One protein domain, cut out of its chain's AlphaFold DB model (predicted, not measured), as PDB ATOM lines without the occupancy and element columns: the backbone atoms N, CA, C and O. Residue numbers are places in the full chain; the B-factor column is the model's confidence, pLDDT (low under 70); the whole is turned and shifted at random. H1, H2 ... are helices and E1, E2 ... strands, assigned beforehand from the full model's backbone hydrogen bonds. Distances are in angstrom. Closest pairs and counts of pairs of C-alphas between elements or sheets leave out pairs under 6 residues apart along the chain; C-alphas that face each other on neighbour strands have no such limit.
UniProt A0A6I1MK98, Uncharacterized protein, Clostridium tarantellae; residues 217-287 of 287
ATOM      1  N   ILE A 217       9.470  52.421   0.515       77.81
ATOM      2  CA  ILE A 217       9.785  52.793  -0.868       77.81
ATOM      3  C   ILE A 217       8.476  53.106  -1.595       77.81
ATOM      4  O   ILE A 217       7.460  52.430  -1.392       77.81
ATOM      5  N   SER A 218       8.481  54.155  -2.413       85.56
ATOM      6  CA  SER A 218       7.287  54.554  -3.168       85.56
ATOM      7  C   SER A 218       6.851  53.444  -4.142       85.56
ATOM      8  O   SER A 218       7.703  52.674  -4.602       85.56
ATOM      9  N   PRO A 219       5.560  53.349  -4.513       84.44
ATOM     10  CA  PRO A 219       5.107  52.425  -5.556       84.44
ATOM     11  C   PRO A 219       5.891  52.576  -6.873       84.44
ATOM     12  O   PRO A 219       6.140  51.598  -7.575       84.44
ATOM     13  N   GLU A 220       6.328  53.790  -7.206       84.88
ATOM     14  CA  GLU A 220       7.156  54.073  -8.378       84.88
ATOM     15  C   GLU A 220       8.572  53.502  -8.253       84.88
ATOM     16  O   GLU A 220       9.113  52.950  -9.214       84.88
ATOM     17  N   GLU A 221       9.185  53.629  -7.077       84.38
ATOM     18  CA  GLU A 221      10.507  53.076  -6.793       84.38
ATOM     19  C   GLU A 221      10.474  51.545  -6.780       84.38
ATOM     20  O   GLU A 221      11.332  50.902  -7.387       84.38
ATOM     21  N   ALA A 222       9.416  50.976  -6.204       84.88
ATOM     22  CA  ALA A 222       9.107  49.557  -6.243       84.88
ATOM     23  C   ALA A 222       9.033  49.006  -7.674       84.88
ATOM     24  O   ALA A 222       9.702  48.025  -8.014       84.88
ATOM     25  N   LEU A 223       8.277  49.685  -8.540       86.50
ATOM     26  CA  LEU A 223       8.143  49.332  -9.951       86.50
ATOM     27  C   LEU A 223       9.491  49.393 -10.687       86.50
ATOM     28  O   LEU A 223       9.805  48.521 -11.495       86.50
ATOM     29  N   ASN A 224      10.311  50.404 -10.390       85.06
ATOM     30  CA  ASN A 224      11.625  50.584 -11.005       85.06
ATOM     31  C   ASN A 224      12.618  49.487 -10.577       85.06
ATOM     32  O   ASN A 224      13.383  48.981 -11.402       85.06
ATOM     33  N   ILE A 225      12.594  49.085  -9.302       83.88
ATOM     34  CA  ILE A 225      13.401  47.972  -8.780       83.88
ATOM     35  C   ILE A 225      13.007  46.661  -9.480       83.88
ATOM     36  O   ILE A 225      13.883  45.963  -9.999       83.88
ATOM     37  N   ALA A 226      11.704  46.372  -9.582       85.31
ATOM     38  CA  ALA A 226      11.188  45.198 -10.293       85.31
ATOM     39  C   ALA A 226      11.568  45.196 -11.781       85.31
ATOM     40  O   ALA A 226      12.077  44.193 -12.287       85.31
ATOM     41  N   ALA A 227      11.417  46.329 -12.473       87.25
ATOM     42  CA  ALA A 227      11.791  46.458 -13.879       87.25
ATOM     43  C   ALA A 227      13.291  46.207 -14.107       87.25
ATOM     44  O   ALA A 227      13.668  45.449 -15.002       87.25
ATOM     45  N   LYS A 228      14.167  46.786 -13.274       86.38
ATOM     46  CA  LYS A 228      15.622  46.574 -13.371       86.38
ATOM     47  C   LYS A 228      16.010  45.112 -13.180       86.38
ATOM     48  O   LYS A 228      16.822  44.597 -13.951       86.38
ATOM     49  N   ASP A 229      15.450  44.443 -12.174       85.50
ATOM     50  CA  ASP A 229      15.717  43.021 -11.939       85.50
ATOM     51  C   ASP A 229      15.215  42.153 -13.102       85.50
ATOM     52  O   ASP A 229      15.944  41.280 -13.583       85.50
ATOM     53  N   TYR A 230      14.020  42.454 -13.622       86.25
ATOM     54  CA  TYR A 230      13.451  41.782 -14.785       86.25
ATOM     55  C   TYR A 230      14.371  41.862 -16.008       86.25
ATOM     56  O   TYR A 230      14.763  40.824 -16.547       86.25
ATOM     57  N   PHE A 231      14.774  43.067 -16.424       86.81
ATOM     58  CA  PHE A 231      15.635  43.246 -17.599       86.81
ATOM     59  C   PHE A 231      17.030  42.645 -17.400       86.81
ATOM     60  O   PHE A 231      17.599  42.083 -18.336       86.81
ATOM     61  N   LYS A 232      17.563  42.682 -16.172       86.88
ATOM     62  CA  LYS A 232      18.844  42.046 -15.836       86.88
ATOM     63  C   LYS A 232      18.797  40.527 -16.017       86.88
ATOM     64  O   LYS A 232      19.735  39.953 -16.568       86.88
ATOM     65  N   LYS A 233      17.721  39.873 -15.571       84.75
ATOM     66  CA  LYS A 233      17.533  38.415 -15.709       84.75
ATOM     67  C   LYS A 233      17.189  37.994 -17.139       84.75
ATOM     68  O   LYS A 233      17.465  36.862 -17.524       84.75
ATOM     69  N   ASN A 234      16.636  38.911 -17.930       83.12
ATOM     70  CA  ASN A 234      16.089  38.640 -19.254       83.12
ATOM     71  C   ASN A 234      16.799  39.423 -20.373       83.12
ATOM     72  O   ASN A 234      16.172  39.869 -21.332       83.12
ATOM     73  N   SER A 235      18.126  39.542 -20.294       82.50
ATOM     74  CA  SER A 235      18.952  40.353 -21.206       82.50
ATOM     75  C   SER A 235      18.915  39.953 -22.690       82.50
ATOM     76  O   SER A 235      19.462  40.663 -23.528       82.50
ATOM     77  N   LYS A 236      18.287  38.819 -23.035       82.94
ATOM     78  CA  LYS A 236      18.180  38.288 -24.407       82.94
ATOM     79  C   LYS A 236      16.799  38.475 -25.047       82.94
ATOM     80  O   LYS A 236      16.583  37.985 -26.154       82.94
ATOM     81  N   ILE A 237      15.846  39.105 -24.360       76.38
ATOM     82  CA  ILE A 237      14.488  39.266 -24.889       76.38
ATOM     83  C   ILE A 237      14.479  40.363 -25.956       76.38
ATOM     84  O   ILE A 237      14.701  41.535 -25.666       76.38
ATOM     85  N   ASN A 238      14.189  39.964 -27.194       61.28
ATOM     86  CA  ASN A 238      14.024  40.865 -28.328       61.28
ATOM     87  C   ASN A 238      12.559  41.349 -28.369       61.28
ATOM     88  O   ASN A 238      11.671  40.650 -28.850       61.28
ATOM     89  N   MET A 239      12.334  42.493 -27.722       62.34
ATOM     90  CA  MET A 239      11.201  43.426 -27.794       62.34
ATOM     91  C   MET A 239       9.763  42.911 -28.018       62.34
ATOM     92  O   MET A 239       9.273  42.769 -29.138       62.34
ATOM     93  N   LYS A 240       9.027  42.851 -26.903       66.69
ATOM     94  CA  LYS A 240       7.803  43.643 -26.675       66.69
ATOM     95  C   LYS A 240       7.975  44.359 -25.332       66.69
ATOM     96  O   LYS A 240       8.650  43.815 -24.460       66.69
ATOM     97  N   GLU A 241       7.424  45.559 -25.174       78.94
ATOM     98  CA  GLU A 241       7.454  46.260 -23.885       78.94
ATOM     99  C   GLU A 241       6.682  45.430 -22.844       78.94
ATOM    100  O   GLU A 241       5.503  45.138 -23.071       78.94
ATOM    101  N   PRO A 242       7.320  44.990 -21.744       83.75
ATOM    102  CA  PRO A 242       6.602  44.331 -20.666       83.75
ATOM    103  C   PRO A 242       5.635  45.321 -20.011       83.75
ATOM    104  O   PRO A 242       5.994  46.471 -19.746       83.75
ATOM    105  N   LEU A 243       4.412  44.870 -19.741       87.12
ATOM    106  CA  LEU A 243       3.443  45.637 -18.965       87.12
ATOM    107  C   LEU A 243       3.655  45.332 -17.486       87.12
ATOM    108  O   LEU A 243       3.716  44.167 -17.100       87.12
ATOM    109  N   PHE A 244       3.765  46.377 -16.671       89.06
ATOM    110  CA  PHE A 244       3.891  46.247 -15.224       89.06
ATOM    111  C   PHE A 244       2.613  46.738 -14.546       89.06
ATOM    112  O   PHE A 244       2.160  47.854 -14.814       89.06
ATOM    113  N   SER A 245       2.071  45.947 -13.626       87.44
ATOM    114  CA  SER A 245       1.025  46.374 -12.694       87.44
ATOM    115  C   SER A 245       1.476  46.148 -11.262       87.44
ATOM    116  O   SER A 245       2.173  45.182 -10.980       87.44
ATOM    117  N   ILE A 246       1.090  47.045 -10.357       89.12
ATOM    118  CA  ILE A 246       1.444  46.976  -8.939       89.12
ATOM    119  C   ILE A 246       0.186  47.067  -8.083       89.12
ATOM    120  O   ILE A 246      -0.673  47.920  -8.314       89.12
ATOM    121  N   VAL A 247       0.093  46.195  -7.086       88.81
ATOM    122  CA  VAL A 247      -0.953  46.201  -6.062       88.81
ATOM    123  C   VAL A 247      -0.285  46.105  -4.696       88.81
ATOM    124  O   VAL A 247       0.709  45.403  -4.525       88.81
ATOM    125  N   MET A 248      -0.821  46.825  -3.714       83.75
ATOM    126  CA  MET A 248      -0.381  46.720  -2.326       83.75
ATOM    127  C   MET A 248      -1.372  45.848  -1.553       83.75
ATOM    128  O   MET A 248      -2.563  46.157  -1.524       83.75
ATOM    129  N   VAL A 249      -0.891  44.771  -0.930       82.88
ATOM    130  CA  VAL A 249      -1.699  43.886  -0.074       82.88
ATOM    131  C   VAL A 249      -0.936  43.661   1.221       82.88
ATOM    132  O   VAL A 249       0.248  43.339   1.184       82.88
ATOM    133  N   ASP A 250      -1.590  43.895   2.359       82.31
ATOM    134  CA  ASP A 250      -1.026  43.706   3.705       82.31
ATOM    135  C   ASP A 250       0.333  44.393   3.932       82.31
ATOM    136  O   ASP A 250       1.190  43.908   4.667       82.31
ATOM    137  N   GLY A 251       0.537  45.549   3.290       80.19
ATOM    138  CA  GLY A 251       1.793  46.286   3.382       80.19
ATOM    139  C   GLY A 251       2.957  45.610   2.656       80.19
ATOM    140  O   GLY A 251       4.092  45.848   3.038       80.19
ATOM    141  N   SER A 252       2.692  44.795   1.633       82.88
ATOM    142  CA  SER A 252       3.666  44.293   0.657       82.88
ATOM    143  C   SER A 252       3.295  44.746  -0.755       82.88
ATOM    144  O   SER A 252       2.111  44.894  -1.070       82.88
ATOM    145  N   TYR A 253       4.293  44.963  -1.617       85.75
ATOM    146  CA  TYR A 253       4.067  45.224  -3.038       85.75
ATOM    147  C   TYR A 253       4.045  43.911  -3.820       85.75
ATOM    148  O   TYR A 253       5.010  43.148  -3.789       85.75
ATOM    149  N   TYR A 254       2.965  43.693  -4.562       86.19
ATOM    150  CA  TYR A 254       2.818  42.624  -5.541       86.19
ATOM    151  C   TYR A 254       2.875  43.255  -6.927       86.19
ATOM    152  O   TYR A 254       2.044  44.104  -7.255       86.19
ATOM    153  N   ILE A 255       3.902  42.910  -7.700       89.25
ATOM    154  CA  ILE A 255       4.154  43.482  -9.023       89.25
ATOM    155  C   ILE A 255       4.064  42.368 -10.057       89.25
ATOM    156  O   ILE A 255       4.877  41.443 -10.047       89.25
ATOM    157  N   ASP A 256       3.122  42.503 -10.978       88.00
ATOM    158  CA  ASP A 256       2.956  41.581 -12.091       88.00
ATOM    159  C   ASP A 256       3.648  42.155 -13.323       88.00
ATOM    160  O   ASP A 256       3.468  43.326 -13.669       88.00
ATOM    161  N   VAL A 257       4.449  41.322 -13.984       87.81
ATOM    162  CA  VAL A 257       5.131  41.651 -15.236       87.81
ATOM    163  C   VAL A 257       4.592  40.752 -16.331       87.81
ATOM    164  O   VAL A 257       4.897  39.556 -16.367       87.81
ATOM    165  N   GLU A 258       3.799  41.324 -17.231       85.31
ATOM    166  CA  GLU A 258       3.232  40.614 -18.368       85.31
ATOM    167  C   GLU A 258       4.109  40.795 -19.610       85.31
ATOM    168  O   GLU A 258       4.320  41.906 -20.103       85.31
ATOM    169  N   LEU A 259       4.607  39.681 -20.150       84.06
ATOM    170  CA  LEU A 259       5.298  39.649 -21.435       84.06
ATOM    171  C   LEU A 259       4.928  38.388 -22.215       84.06
ATOM    172  O   LEU A 259       5.131  37.273 -21.741       84.06
ATOM    173  N   ASN A 260       4.482  38.553 -23.464       80.75
ATOM    174  CA  ASN A 260       4.188  37.440 -24.375       80.75
ATOM    175  C   ASN A 260       3.262  36.385 -23.741       80.75
ATOM    176  O   ASN A 260       3.529  35.186 -23.838       80.75
ATOM    177  N   ASN A 261       2.196  36.840 -23.073       78.50
ATOM    178  CA  ASN A 261       1.226  36.009 -22.352       78.50
ATOM    179  C   ASN A 261       1.822  35.225 -21.162       78.50
ATOM    180  O   ASN A 261       1.205  34.292 -20.659       78.50
ATOM    181  N   LYS A 262       3.021  35.575 -20.688       79.19
ATOM    182  CA  LYS A 262       3.567  35.081 -19.421       79.19
ATOM    183  C   LYS A 262       3.477  36.179 -18.375       79.19
ATOM    184  O   LYS A 262       3.822  37.317 -18.674       79.19
ATOM    185  N   ILE A 263       3.063  35.811 -17.166       81.56
ATOM    186  CA  ILE A 263       3.001  36.712 -16.016       81.56
ATOM    187  C   ILE A 263       4.067  36.262 -15.016       81.56
ATOM    188  O   ILE A 263       4.098  35.097 -14.610       81.56
ATOM    189  N   LEU A 264       4.969  37.172 -14.658       83.69
ATOM    190  CA  LEU A 264       5.881  36.994 -13.530       83.69
ATOM    191  C   LEU A 264       5.388  37.827 -12.359       83.69
ATOM    192  O   LEU A 264       5.202  39.030 -12.512       83.69
ATOM    193  N   GLU A 265       5.240  37.196 -11.199       85.81
ATOM    194  CA  GLU A 265       4.831  37.874  -9.973       85.81
ATOM    195  C   GLU A 265       6.065  38.133  -9.103       85.81
ATOM    196  O   GLU A 265       6.835  37.219  -8.770       85.81
ATOM    197  N   TYR A 266       6.249  39.393  -8.727       84.00
ATOM    198  CA  TYR A 266       7.260  39.853  -7.789       84.00
ATOM    199  C   TYR A 266       6.578  40.244  -6.485       84.00
ATOM    200  O   TYR A 266       5.759  41.158  -6.457       84.00
ATOM    201  N   GLU A 267       6.954  39.588  -5.394       86.31
ATOM    202  CA  GLU A 267       6.594  40.020  -4.047       86.31
ATOM    203  C   GLU A 267       7.774  40.785  -3.447       86.31
ATOM    204  O   GLU A 267       8.888  40.254  -3.341       86.31
ATOM    205  N   MET A 268       7.540  42.038  -3.069       83.88
ATOM    206  CA  MET A 268       8.575  42.919  -2.551       83.88
ATOM    207  C   MET A 268       8.136  43.567  -1.241       83.88
ATOM    208  O   MET A 268       7.053  44.149  -1.137       83.88
ATOM    209  N   SER A 269       9.019  43.474  -0.250       77.38
ATOM    210  CA  SER A 269       8.845  44.139   1.033       77.38
ATOM    211  C   SER A 269       9.092  45.642   0.860       77.38
ATOM    212  O   SER A 269      10.137  46.044   0.337       77.38
ATOM    213  N   PRO A 270       8.155  46.507   1.270       69.81
ATOM    214  CA  PRO A 270       8.281  47.934   1.036       69.81
ATOM    215  C   PRO A 270       9.220  48.623   2.030       69.81
ATOM    216  O   PRO A 270       9.561  49.779   1.808       69.81
ATOM    217  N   THR A 271       9.649  47.952   3.104       70.31
ATOM    218  CA  THR A 271      10.558  48.527   4.112       70.31
ATOM    219  C   THR A 271      12.030  48.496   3.702       70.31
ATOM    220  O   THR A 271      12.793  49.356   4.130       70.31
ATOM    221  N   ASP A 272      12.448  47.528   2.887       66.19
ATOM    222  CA  ASP A 272      13.855  47.331   2.513       66.19
ATOM    223  C   ASP A 272      14.083  47.151   1.004       66.19
ATOM    224  O   ASP A 272      15.232  47.082   0.563       66.19
ATOM    225  N   GLY A 273      13.013  47.084   0.202       61.28
ATOM    226  CA  GLY A 273      13.090  46.901  -1.248       61.28
ATOM    227  C   GLY A 273      13.687  45.563  -1.671       61.28
ATOM    228  O   GLY A 273      14.078  45.402  -2.829       61.28
ATOM    229  N   GLN A 274      13.781  44.598  -0.750       72.25
ATOM    230  CA  GLN A 274      14.253  43.261  -1.069       72.25
ATOM    231  C   GLN A 274      13.104  42.419  -1.627       72.25
ATOM    232  O   GLN A 274      11.973  42.432  -1.132       72.25
ATOM    233  N   PHE A 275      13.401  41.661  -2.684       64.88
ATOM    234  CA  PHE A 275      12.460  40.688  -3.227       64.88
ATOM    235  C   PHE A 275      12.329  39.517  -2.257       64.88
ATOM    236  O   PHE A 275      13.306  38.811  -1.999       64.88
ATOM    237  N   GLY A 276      11.118  39.282  -1.757       62.47
ATOM    238  CA  GLY A 276      10.833  38.135  -0.900       62.47
ATOM    239  C   GLY A 276      10.827  36.841  -1.712       62.47
ATOM    240  O   GLY A 276      11.575  35.906  -1.420       62.47
ATOM    241  N   ARG A 277       9.994  36.779  -2.759       63.56
ATOM    242  CA  ARG A 277       9.917  35.645  -3.696       63.56
ATOM    243  C   ARG A 277       9.515  36.129  -5.087       63.56
ATOM    244  O   ARG A 277       8.565  36.887  -5.231       63.56
ATOM    245  N   VAL A 278      10.204  35.626  -6.110       69.62
ATOM    246  CA  VAL A 278       9.750  35.717  -7.505       69.62
ATOM    247  C   VAL A 278       9.122  34.376  -7.853       69.62
ATOM    248  O   VAL A 278       9.797  33.345  -7.769       69.62
ATOM    249  N   LYS A 279       7.837  34.370  -8.202       73.88
ATOM    250  CA  LYS A 279       7.148  33.160  -8.656       73.88
ATOM    251  C   LYS A 279       6.840  33.310 -10.138       73.88
ATOM    252  O   LYS A 279       6.135  34.224 -10.551       73.88
ATOM    253  N   GLU A 280       7.364  32.392 -10.944       70.88
ATOM    254  CA  GLU A 280       6.878  32.231 -12.311       70.88
ATOM    255  C   GLU A 280       5.535  31.506 -12.236       70.88
ATOM    256  O   GLU A 280       5.467  30.313 -11.923       70.88
ATOM    257  N   VAL A 281       4.452  32.236 -12.488       73.19
ATOM    258  CA  VAL A 281       3.124  31.642 -12.550       73.19
ATOM    259  C   VAL A 281       2.909  31.159 -13.974       73.19
ATOM    260  O   VAL A 281       2.767  31.939 -14.915       73.19
ATOM    261  N   LYS A 282       2.903  29.833 -14.161       58.03
ATOM    262  CA  LYS A 282       2.458  29.255 -15.431       58.03
ATOM    263  C   LYS A 282       1.010  29.675 -15.646       58.03
ATOM    264  O   LYS A 282       0.160  29.402 -14.800       58.03
ATOM    265  N   GLN A 283       0.766  30.345 -16.767       58.41
ATOM    266  CA  GLN A 283      -0.536  30.879 -17.141       58.41
ATOM    267  C   GLN A 283      -1.634  29.823 -16.914       58.41
ATOM    268  O   GLN A 283      -1.545  28.709 -17.437       58.41
ATOM    269  N   LYS A 284      -2.672  30.161 -16.137       46.88
ATOM    270  CA  LYS A 284      -3.931  29.407 -16.177       46.88
ATOM    271  C   LYS A 284      -4.478  29.561 -17.592       46.88
ATOM    272  O   LYS A 284      -4.742  30.680 -18.022       46.88
ATOM    273  N   SER A 285      -4.620  28.455 -18.317       42.56
ATOM    274  CA  SER A 285      -5.364  28.429 -19.573       42.56
ATOM    275  C   SER A 285      -6.789  28.896 -19.280       42.56
ATOM    276  O   SER A 285      -7.569  28.144 -18.693       42.56
ATOM    277  N   PHE A 286      -7.109  30.140 -19.625       46.62
ATOM    278  CA  PHE A 286      -8.492  30.584 -19.703       46.62
ATOM    279  C   PHE A 286      -9.068  29.931 -20.961       46.62
ATOM    280  O   PHE A 286      -8.791  30.374 -22.075       46.62
ATOM    281  N   TYR A 287      -9.743  28.798 -20.761       40.81
ATOM    282  CA  TYR A 287     -10.740  28.290 -21.699       40.81
ATOM    283  C   TYR A 287     -12.025  29.095 -21.532       40.81
ATOM    284  O   TYR A 287     -12.337  29.443 -20.368       40.81
TER     285      TYR A 287
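Overview. This is residues 217 to 287 of the 287 residues of an uncharacterized protein of Clostridium tarantellae (UniProt A0A6I1MK98). A twisted sheet of four antiparallel strands forms a wall, and one helix, H1, packs slantwise over one face of it while the other face is bare. The strands follow each other in a simple back-and-forth path, a meander, each strand the antiparallel neighbour of the one before, and the sheet's order is E1, E2, E3, E4. The printed part has 71 residues, with one named helix and four named strands in the order H1, E1, E2, E3, E4, and its class is mixed, helices and strands. It is compact, with a radius of gyration of the C-alphas of 12.3 A, and the C-alphas span 35 by 30 by 17 A.

Along the chain. The longest strand by residues is E2, residues 252 to 259, 22.6 A from first to last C-alpha. E1 is residues 243 to 249, 19.7 A long, and E3 is residues 262 to 268, 19.3 A long. E4 is residues 275 to 281, 16.0 A long, and ends at C-alpha 281 at (3.124, 31.642, -12.550). The helix H1 is residues 219 to 233, 21.3 A long, and begins at C-alpha 219 at (5.107, 52.425, -5.556).

Arrangement. The inner strands are E2 and E3, a hairpin at 160 degrees between their directions, with N 255 and O 266 within hydrogen-bond range at 2.8 A. E1 and E2 form a hairpin, also at 160 degrees, with N 247 and O 254 at 2.9 A. E3 and E4 form a hairpin at 162 degrees, with N 276 and O 267 at 2.9 A. The edge strands E1 and E4 are apart. From edge to edge the strands' lines turn by 58 degrees. H1 is on the sheet at a height of 8.8 A, two layers with the helix on one face. It lies over E2 and E3, and runs slantwise to the strands, at 47 degrees to E2 on the local plane. The closest C-alphas of H1 and E2 are those of Leu 223 and Ile 255, 7.1 A apart; those of H1 and E3 are Ala 226 and Tyr 266, also 7.1 A. H1 and E4 are near each other, with 5 pairs of C-alphas within 10 A. In H1 every O i to N i+4 pair is within hydrogen-bond range.

Size, cuts and confidence. The two C-alphas farthest apart are those of Asp 272 and Tyr 287, the chain's last residue, at 39.4 A. The printed part has no cut. The links E1 to E2 and E2 to E3 are tight, those from H1 to E1 and E3 to E4 are short, and no link is long. The mean pLDDT of the printed part is 77.7; 16 residues are under 70, among them residues 238 to 240, 275 to 278 and 282 to 287.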